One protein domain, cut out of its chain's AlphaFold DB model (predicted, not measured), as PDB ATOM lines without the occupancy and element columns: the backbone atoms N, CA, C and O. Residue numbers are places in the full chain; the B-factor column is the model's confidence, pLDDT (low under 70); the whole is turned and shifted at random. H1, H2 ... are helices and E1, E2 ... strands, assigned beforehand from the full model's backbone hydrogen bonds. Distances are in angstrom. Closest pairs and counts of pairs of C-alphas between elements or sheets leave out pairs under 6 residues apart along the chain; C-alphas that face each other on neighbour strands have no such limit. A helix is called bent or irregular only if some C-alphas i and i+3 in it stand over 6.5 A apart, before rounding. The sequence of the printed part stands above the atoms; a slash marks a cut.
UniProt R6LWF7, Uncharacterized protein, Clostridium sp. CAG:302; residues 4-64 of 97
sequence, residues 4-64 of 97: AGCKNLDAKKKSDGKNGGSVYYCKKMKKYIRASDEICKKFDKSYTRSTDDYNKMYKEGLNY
ATOM      1  N   ALA A   4      32.170  -1.704  48.729       85.25
ATOM      2  CA  ALA A   4      33.520  -1.549  49.283       85.25
ATOM      3  C   ALA A   4      34.311  -0.393  48.640       85.25
ATOM      4  O   ALA A   4      35.027   0.347  49.316       85.25
ATOM      5  N   GLY A   5      34.127  -0.163  47.338       84.00
ATOM      6  CA  GLY A   5      34.811   0.912  46.618       84.00
ATOM      7  C   GLY A   5      34.088   2.261  46.643       84.00
ATOM      8  O   GLY A   5      34.575   3.215  46.046       84.00
ATOM      9  N   CYS A   6      32.920   2.367  47.274       88.25
ATOM     10  CA  CYS A   6      32.099   3.576  47.255       88.25
ATOM     11  C   CYS A   6      32.667   4.662  48.182       88.25
ATOM     12  O   CYS A   6      32.910   4.402  49.363       88.25
ATOM     13  N   LYS A   7      32.792   5.910  47.701       88.44
ATOM     14  CA  LYS A   7      33.276   7.042  48.526       88.44
ATOM     15  C   LYS A   7      32.364   7.361  49.716       88.44
ATOM     16  O   LYS A   7      32.803   7.912  50.719       88.44
ATOM     17  N   ASN A   8      31.081   7.011  49.599       88.50
ATOM     18  CA  ASN A   8      30.077   7.258  50.632       88.50
ATOM     19  C   ASN A   8      30.069   6.186  51.729       88.50
ATOM     20  O   ASN A   8      29.364   6.361  52.722       88.50
ATOM     21  N   LEU A   9      30.816   5.094  51.547       89.56
ATOM     22  CA  LEU A   9      30.980   4.057  52.554       89.56
ATOM     23  C   LEU A   9      32.154   4.419  53.466       89.56
ATOM     24  O   LEU A   9      33.264   4.671  52.988       89.56
ATOM     25  N   ASP A  10      31.901   4.476  54.769       89.50
ATOM     26  CA  ASP A  10      32.888   4.879  55.764       89.50
ATOM     27  C   ASP A  10      33.574   3.656  56.380       89.50
ATOM     28  O   ASP A  10      32.983   2.945  57.190       89.50
ATOM     29  N   ALA A  11      34.835   3.426  56.004       85.12
ATOM     30  CA  ALA A  11      35.637   2.306  56.497       85.12
ATOM     31  C   ALA A  11      35.916   2.377  58.009       85.12
ATOM     32  O   ALA A  11      36.159   1.349  58.634       85.12
ATOM     33  N   LYS A  12      35.858   3.574  58.614       88.50
ATOM     34  CA  LYS A  12      36.086   3.755  60.055       88.50
ATOM     35  C   LYS A  12      34.834   3.457  60.880       88.50
ATOM     36  O   LYS A  12      34.942   3.139  62.059       88.50
ATOM     37  N   LYS A  13      33.646   3.558  60.276       92.69
ATOM     38  CA  LYS A  13      32.362   3.265  60.928       92.69
ATOM     39  C   LYS A  13      31.877   1.875  60.543       92.69
ATOM     40  O   LYS A  13      30.944   1.738  59.747       92.69
ATOM     41  N   LYS A  14      32.511   0.863  61.131       92.81
ATOM     42  CA  LYS A  14      32.087  -0.532  61.013       92.81
ATOM     43  C   LYS A  14      31.214  -0.963  62.193       92.81
ATOM     44  O   LYS A  14      31.344  -0.423  63.289       92.81
ATOM     45  N   SER A  15      30.330  -1.916  61.944       94.00
ATOM     46  CA  SER A  15      29.609  -2.674  62.963       94.00
ATOM     47  C   SER A  15      29.839  -4.148  62.676       94.00
ATOM     48  O   SER A  15      29.482  -4.626  61.597       94.00
ATOM     49  N   ASP A  16      30.443  -4.837  63.633       92.88
ATOM     50  CA  ASP A  16      30.783  -6.249  63.503       92.88
ATOM     51  C   ASP A  16      29.516  -7.106  63.669       92.88
ATOM     52  O   ASP A  16      28.603  -6.758  64.427       92.88
ATOM     53  N   GLY A  17      29.421  -8.187  62.895       87.69
ATOM     54  CA  GLY A  17      28.382  -9.199  63.057       87.69
ATOM     55  C   GLY A  17      28.683 -10.099  64.255       87.69
ATOM     56  O   GLY A  17      29.843 -10.309  64.604       87.69
ATOM     57  N   LYS A  18      27.641 -10.646  64.887       86.00
ATOM     58  CA  LYS A  18      27.779 -11.555  66.039       86.00
ATOM     59  C   LYS A  18      28.599 -12.810  65.734       86.00
ATOM     60  O   LYS A  18      29.375 -13.240  66.580       86.00
ATOM     61  N   ASN A  19      28.435 -13.365  64.538       81.81
ATOM     62  CA  ASN A  19      29.063 -14.622  64.125       81.81
ATOM     63  C   ASN A  19      30.189 -14.412  63.100       81.81
ATOM     64  O   ASN A  19      30.862 -15.366  62.712       81.81
ATOM     65  N   GLY A  20      30.418 -13.172  62.664       88.19
ATOM     66  CA  GLY A  20      31.497 -12.839  61.744       88.19
ATOM     67  C   GLY A  20      31.181 -11.667  60.827       88.19
ATOM     68  O   GLY A  20      30.039 -11.219  60.708       88.19
ATOM     69  N   GLY A  21      32.237 -11.181  60.172       92.75
ATOM     70  CA  GLY A  21      32.169 -10.099  59.196       92.75
ATOM     71  C   GLY A  21      31.689  -8.765  59.767       92.75
ATOM     72  O   GLY A  21      31.528  -8.596  60.975       92.75
ATOM     73  N   SER A  22      31.465  -7.802  58.875       94.44
ATOM     74  CA  SER A  22      31.148  -6.423  59.255       94.44
ATOM     75  C   SER A  22      30.258  -5.734  58.225       94.44
ATOM     76  O   SER A  22      30.399  -5.920  57.012       94.44
ATOM     77  N   VAL A  23      29.399  -4.840  58.707       94.69
ATOM     78  CA  VAL A  23      28.723  -3.825  57.887       94.69
ATOM     79  C   VAL A  23      29.353  -2.458  58.108       94.69
ATOM     80  O   VAL A  23      29.930  -2.178  59.155       94.69
ATOM     81  N   TYR A  24      29.204  -1.576  57.125       94.06
ATOM     82  CA  TYR A  24      29.811  -0.249  57.128       94.06
ATOM     83  C   TYR A  24      28.754   0.830  56.929       94.06
ATOM     84  O   TYR A  24      27.799   0.654  56.166       94.06
ATOM     85  N   TYR A  25      28.917   1.965  57.606       93.88
ATOM     86  CA  TYR A  25      27.963   3.061  57.494       93.88
ATOM     87  C   TYR A  25      28.059   3.742  56.123       93.88
ATOM     88  O   TYR A  25      29.107   4.260  55.729       93.88
ATOM     89  N   CYS A  26      26.940   3.786  55.401       91.44
ATOM     90  CA  CYS A  26      26.814   4.517  54.148       91.44
ATOM     91  C   CYS A  26      26.210   5.901  54.400       91.44
ATOM     92  O   CYS A  26      25.027   6.029  54.717       91.44
ATOM     93  N   LYS A  27      27.001   6.960  54.186       90.25
ATOM     94  CA  LYS A  27      26.591   8.361  54.399       90.25
ATOM     95  C   LYS A  27      25.402   8.770  53.529       90.25
ATOM     96  O   LYS A  27      24.527   9.495  53.988       90.25
ATOM     97  N   LYS A  28      25.347   8.268  52.290       88.56
ATOM     98  CA  LYS A  28      24.285   8.587  51.322       88.56
ATOM     99  C   LYS A  28      22.946   7.940  51.681       88.56
ATOM    100  O   LYS A  28      21.908   8.558  51.493       88.56
ATOM    101  N   MET A  29      22.973   6.716  52.208       87.62
ATOM    102  CA  MET A  29      21.765   5.977  52.596       87.62
ATOM    103  C   MET A  29      21.392   6.148  54.073       87.62
ATOM    104  O   MET A  29      20.337   5.677  54.482       87.62
ATOM    105  N   LYS A  30      22.268   6.774  54.868       91.69
ATOM    106  CA  LYS A  30      22.136   6.949  56.321       91.69
ATOM    107  C   LYS A  30      21.880   5.640  57.084       91.69
ATOM    108  O   LYS A  30      21.130   5.617  58.052       91.69
ATOM    109  N   LYS A  31      22.495   4.538  56.643       92.06
ATOM    110  CA  LYS A  31      22.357   3.213  57.270       92.06
ATOM    111  C   LYS A  31      23.613   2.366  57.092       92.06
ATOM    112  O   LYS A  31      24.430   2.648  56.212       92.06
ATOM    113  N   TYR A  32      23.740   1.320  57.901       92.50
ATOM    114  CA  TYR A  32      24.770   0.297  57.737       92.50
ATOM    115  C   TYR A  32      24.394  -0.661  56.605       92.50
ATOM    116  O   TYR A  32      23.247  -1.098  56.512       92.50
ATOM    117  N   ILE A  33      25.353  -0.954  55.730       92.69
ATOM    118  CA  ILE A  33      25.191  -1.871  54.597       92.69
ATOM    119  C   ILE A  33      26.414  -2.776  54.475       92.69
ATOM    120  O   ILE A  33      27.505  -2.424  54.936       92.69
ATOM    121  N   ARG A  34      26.253  -3.932  53.828       91.94
ATOM    122  CA  ARG A  34      27.389  -4.809  53.542       91.94
ATOM    123  C   ARG A  34      28.213  -4.194  52.422       91.94
ATOM    124  O   ARG A  34      27.688  -3.734  51.410       91.94
ATOM    125  N   ALA A  35      29.528  -4.195  52.586       89.50
ATOM    126  CA  ALA A  35      30.425  -3.684  51.556       89.50
ATOM    127  C   ALA A  35      30.471  -4.590  50.306       89.50
ATOM    128  O   ALA A  35      30.873  -4.131  49.236       89.50
ATOM    129  N   SER A  36      30.024  -5.843  50.424       86.94
ATOM    130  CA  SER A  36      29.833  -6.781  49.314       86.94
ATOM    131  C   SER A  36      28.613  -6.472  48.449       86.94
ATOM    132  O   SER A  36      28.561  -6.923  47.308       86.94
ATOM    133  N   ASP A  37      27.651  -5.697  48.954       85.62
ATOM    134  CA  ASP A  37      26.412  -5.444  48.230       85.62
ATOM    135  C   ASP A  37      26.651  -4.593  46.982       85.62
ATOM    136  O   ASP A  37      27.520  -3.716  46.905       85.62
ATOM    137  N   GLU A  38      25.791  -4.807  45.996       84.44
ATOM    138  CA  GLU A  38      25.798  -4.057  44.746       84.44
ATOM    139  C   GLU A  38      24.930  -2.792  44.800       84.44
ATOM    140  O   GLU A  38      24.844  -2.048  43.823       84.44
ATOM    141  N   ILE A  39      24.318  -2.499  45.953       80.75
ATOM    142  CA  ILE A  39      23.417  -1.350  46.156       80.75
ATOM    143  C   ILE A  39      24.131  -0.023  45.839       80.75
ATOM    144  O   ILE A  39      23.513   0.944  45.396       80.75
ATOM    145  N   CYS A  40      25.457   0.014  45.986       76.88
ATOM    146  CA  CYS A  40      26.279   1.178  45.679       76.88
ATOM    147  C   CYS A  40      26.769   1.254  44.229       76.88
ATOM    148  O   CYS A  40      27.556   2.150  43.934       76.88
ATOM    149  N   LYS A  41      26.334   0.373  43.314       68.50
ATOM    150  CA  LYS A  41      26.745   0.405  41.893       68.50
ATOM    151  C   LYS A  41      26.515   1.767  41.228       68.50
ATOM    152  O   LYS A  41      27.260   2.130  40.328       68.50
ATOM    153  N   LYS A  42      25.494   2.508  41.676       72.31
ATOM    154  CA  LYS A  42      25.132   3.851  41.184       72.31
ATOM    155  C   LYS A  42      25.826   4.996  41.937       72.31
ATOM    156  O   LYS A  42      25.493   6.158  41.724       72.31
ATOM    157  N   PHE A  43      26.694   4.696  42.899       77.50
ATOM    158  CA  PHE A  43      27.388   5.704  43.696       77.50
ATOM    159  C   PHE A  43      28.812   5.924  43.197       77.50
ATOM    160  O   PHE A  43      29.407   5.063  42.556       77.50
ATOM    161  N   ASP A  44      29.359   7.086  43.540       81.00
ATOM    162  CA  ASP A  44      30.689   7.482  43.098       81.00
ATOM    163  C   ASP A  44      31.788   6.607  43.708       81.00
ATOM    164  O   ASP A  44      31.798   6.301  44.912       81.00
ATOM    165  N   LYS A  45      32.766   6.277  42.864       79.69
ATOM    166  CA  LYS A  45      33.964   5.542  43.251       79.69
ATOM    167  C   LYS A  45      34.857   6.373  44.171       79.69
ATOM    168  O   LYS A  45      35.038   7.573  43.982       79.69
ATOM    169  N   SER A  46      35.429   5.713  45.172       79.50
ATOM    170  CA  SER A  46      36.513   6.248  45.987       79.50
ATOM    171  C   SER A  46      37.833   6.032  45.255       79.50
ATOM    172  O   SER A  46      38.233   4.889  45.044       79.50
ATOM    173  N   TYR A  47      38.514   7.112  44.879       76.94
ATOM    174  CA  TYR A  47      39.841   7.058  44.242       76.94
ATOM    175  C   TYR A  47      40.992   7.043  45.255       76.94
ATOM    176  O   TYR A  47      42.119   6.728  44.908       76.94
ATOM    177  N   THR A  48      40.695   7.353  46.515       82.50
ATOM    178  CA  THR A  48      41.661   7.404  47.621       82.50
ATOM    179  C   THR A  48      41.698   6.127  48.454       82.50
ATOM    180  O   THR A  48      42.456   6.045  49.415       82.50
ATOM    181  N   ARG A  49      40.849   5.138  48.144       85.25
ATOM    182  CA  ARG A  49      40.771   3.900  48.923       85.25
ATOM    183  C   ARG A  49      41.821   2.916  48.427       85.25
ATOM    184  O   ARG A  49      41.869   2.638  47.231       85.25
ATOM    185  N   SER A  50      42.615   2.389  49.354       87.44
ATOM    186  CA  SER A  50      43.592   1.351  49.047       87.44
ATOM    187  C   SER A  50      42.896   0.059  48.596       87.44
ATOM    188  O   SER A  50      41.752  -0.223  48.971       87.44
ATOM    189  N   THR A  51      43.592  -0.736  47.785       87.81
ATOM    190  CA  THR A  51      43.118  -2.063  47.369       87.81
ATOM    191  C   THR A  51      42.934  -2.990  48.573       87.81
ATOM    192  O   THR A  51      41.985  -3.773  48.600       87.81
ATOM    193  N   ASP A  52      43.778  -2.858  49.596       89.00
ATOM    194  CA  ASP A  52      43.706  -3.669  50.812       89.00
ATOM    195  C   ASP A  52      42.457  -3.352  51.632       89.00
ATOM    196  O   ASP A  52      41.724  -4.267  52.010       89.00
ATOM    197  N   ASP A  53      42.146  -2.065  51.828       89.69
ATOM    198  CA  ASP A  53      40.905  -1.651  52.487       89.69
ATOM    199  C   ASP A  53      39.693  -2.155  51.711       89.69
ATOM    200  O   ASP A  53      38.753  -2.689  52.292       89.69
ATOM    201  N   TYR A  54      39.717  -2.020  50.382       90.12
ATOM    202  CA  TYR A  54      38.646  -2.518  49.530       90.12
ATOM    203  C   TYR A  54      38.426  -4.026  49.722       90.12
ATOM    204  O   TYR A  54      37.298  -4.454  49.976       90.12
ATOM    205  N   ASN A  55      39.493  -4.824  49.633       91.50
ATOM    206  CA  ASN A  55      39.424  -6.280  49.749       91.50
ATOM    207  C   ASN A  55      38.978  -6.710  51.146       91.50
ATOM    208  O   ASN A  55      38.147  -7.610  51.281       91.50
ATOM    209  N   LYS A  56      39.487  -6.039  52.183       92.12
ATOM    210  CA  LYS A  56      39.101  -6.286  53.570       92.12
ATOM    211  C   LYS A  56      37.623  -5.995  53.788       92.12
ATOM    212  O   LYS A  56      36.900  -6.876  54.244       92.12
ATOM    213  N   MET A  57      37.157  -4.809  53.395       91.69
ATOM    214  CA  MET A  57      35.747  -4.434  53.509       91.69
ATOM    215  C   MET A  57      34.857  -5.418  52.750       91.69
ATOM    216  O   MET A  57      33.851  -5.874  53.284       91.69
ATOM    217  N   TYR A  58      35.234  -5.784  51.521       92.12
ATOM    218  CA  TYR A  58      34.492  -6.746  50.711       92.12
ATOM    219  C   TYR A  58      34.378  -8.115  51.396       92.12
ATOM    220  O   TYR A  58      33.273  -8.638  51.531       92.12
ATOM    221  N   LYS A  59      35.498  -8.664  51.885       93.81
ATOM    222  CA  LYS A  59      35.540  -9.958  52.582       93.81
ATOM    223  C   LYS A  59      34.748  -9.933  53.890       93.81
ATOM    224  O   LYS A  59      34.014 -10.871  54.178       93.81
ATOM    225  N   GLU A  60      34.857  -8.856  54.662       93.81
ATOM    226  CA  GLU A  60      34.054  -8.668  55.872       93.81
ATOM    227  C   GLU A  60      32.558  -8.552  55.554       93.81
ATOM    228  O   GLU A  60      31.744  -9.110  56.280       93.81
ATOM    229  N   GLY A  61      32.189  -7.883  54.458       91.19
ATOM    230  CA  GLY A  61      30.802  -7.801  54.000       91.19
ATOM    231  C   GLY A  61      30.227  -9.154  53.567       91.19
ATOM    232  O   GLY A  61      29.075  -9.442  53.884       91.19
ATOM    233  N   LEU A  62      31.029  -9.989  52.893       91.94
ATOM    234  CA  LEU A  62      30.650 -11.356  52.508       91.94
ATOM    235  C   LEU A  62      30.412 -12.251  53.723       91.94
ATOM    236  O   LEU A  62      29.455 -13.017  53.745       91.94
ATOM    237  N   ASN A  63      31.272 -12.126  54.731       92.38
ATOM    238  CA  ASN A  63      31.212 -12.939  55.941       92.38
ATOM    239  C   ASN A  63      30.284 -12.354  57.009       92.38
ATOM    240  O   ASN A  63      30.313 -12.834  58.139       92.38
ATOM    241  N   TYR A  64      29.524 -11.296  56.702       92.81
ATOM    242  CA  TYR A  64      28.673 -10.656  57.695       92.81
ATOM    243  C   TYR A  64      27.522 -11.574  58.096       92.81
ATOM    244  O   TYR A  64      26.571 -11.776  57.334       92.81
TER     245      TYR A  64
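This is residues 4 to 64 of the 97 residues of an uncharacterized protein of Clostridium sp. CAG:302 (UniProt R6LWF7). A small, strongly twisted three-stranded sheet has helix H2 slantwise over one face, making two layers, while short H1 only grazes the sheet. The 61 printed residues hold E1, E2, E3, H1, H2 in chain order; the sheet, E1 - E2 - E3, is a meander, each strand the antiparallel neighbour of the one before. The class is mixed, helices and strands; the whole is compact, radius of gyration of the C-alphas 10.3 A, spans 31 by 25 by 19 A.

E1, residues 9 to 16, bends by 87 degrees at residue 12. It forms a hairpin with E2, residues 22 to 26; N 15 and O 23 are within hydrogen-bond range at 2.8 A. E2 and E3, residues 31 to 34, form another, with N 24 and O 33 at 2.9 A. H1, residues 38 to 42, is irregular, C-alphas 39 and 42 being 7.4 A apart; 0 of 1 O i to N i+4 pairs and 1 of 2 O i to N i+3 pairs are within range. H2, residues 51 to 62, with every O i to N i+4 pair within range, lies over E1 and E2 at a height over the sheet of 9.7 A; its closest C-alphas to E2 are Glu 60 and Ser 22, 5.0 A.

E1, 15.0 A long, begins at C-alpha 9 (30.980, 4.057, 52.554); H2, 16.4 A, ends at C-alpha 62 (30.650, -11.356, 52.508).

The farthest C-alphas, Asn 19 and Tyr 47, are 31.3 A apart. The printed part has no cut and no long link; residue 41 is under 70 in pLDDT.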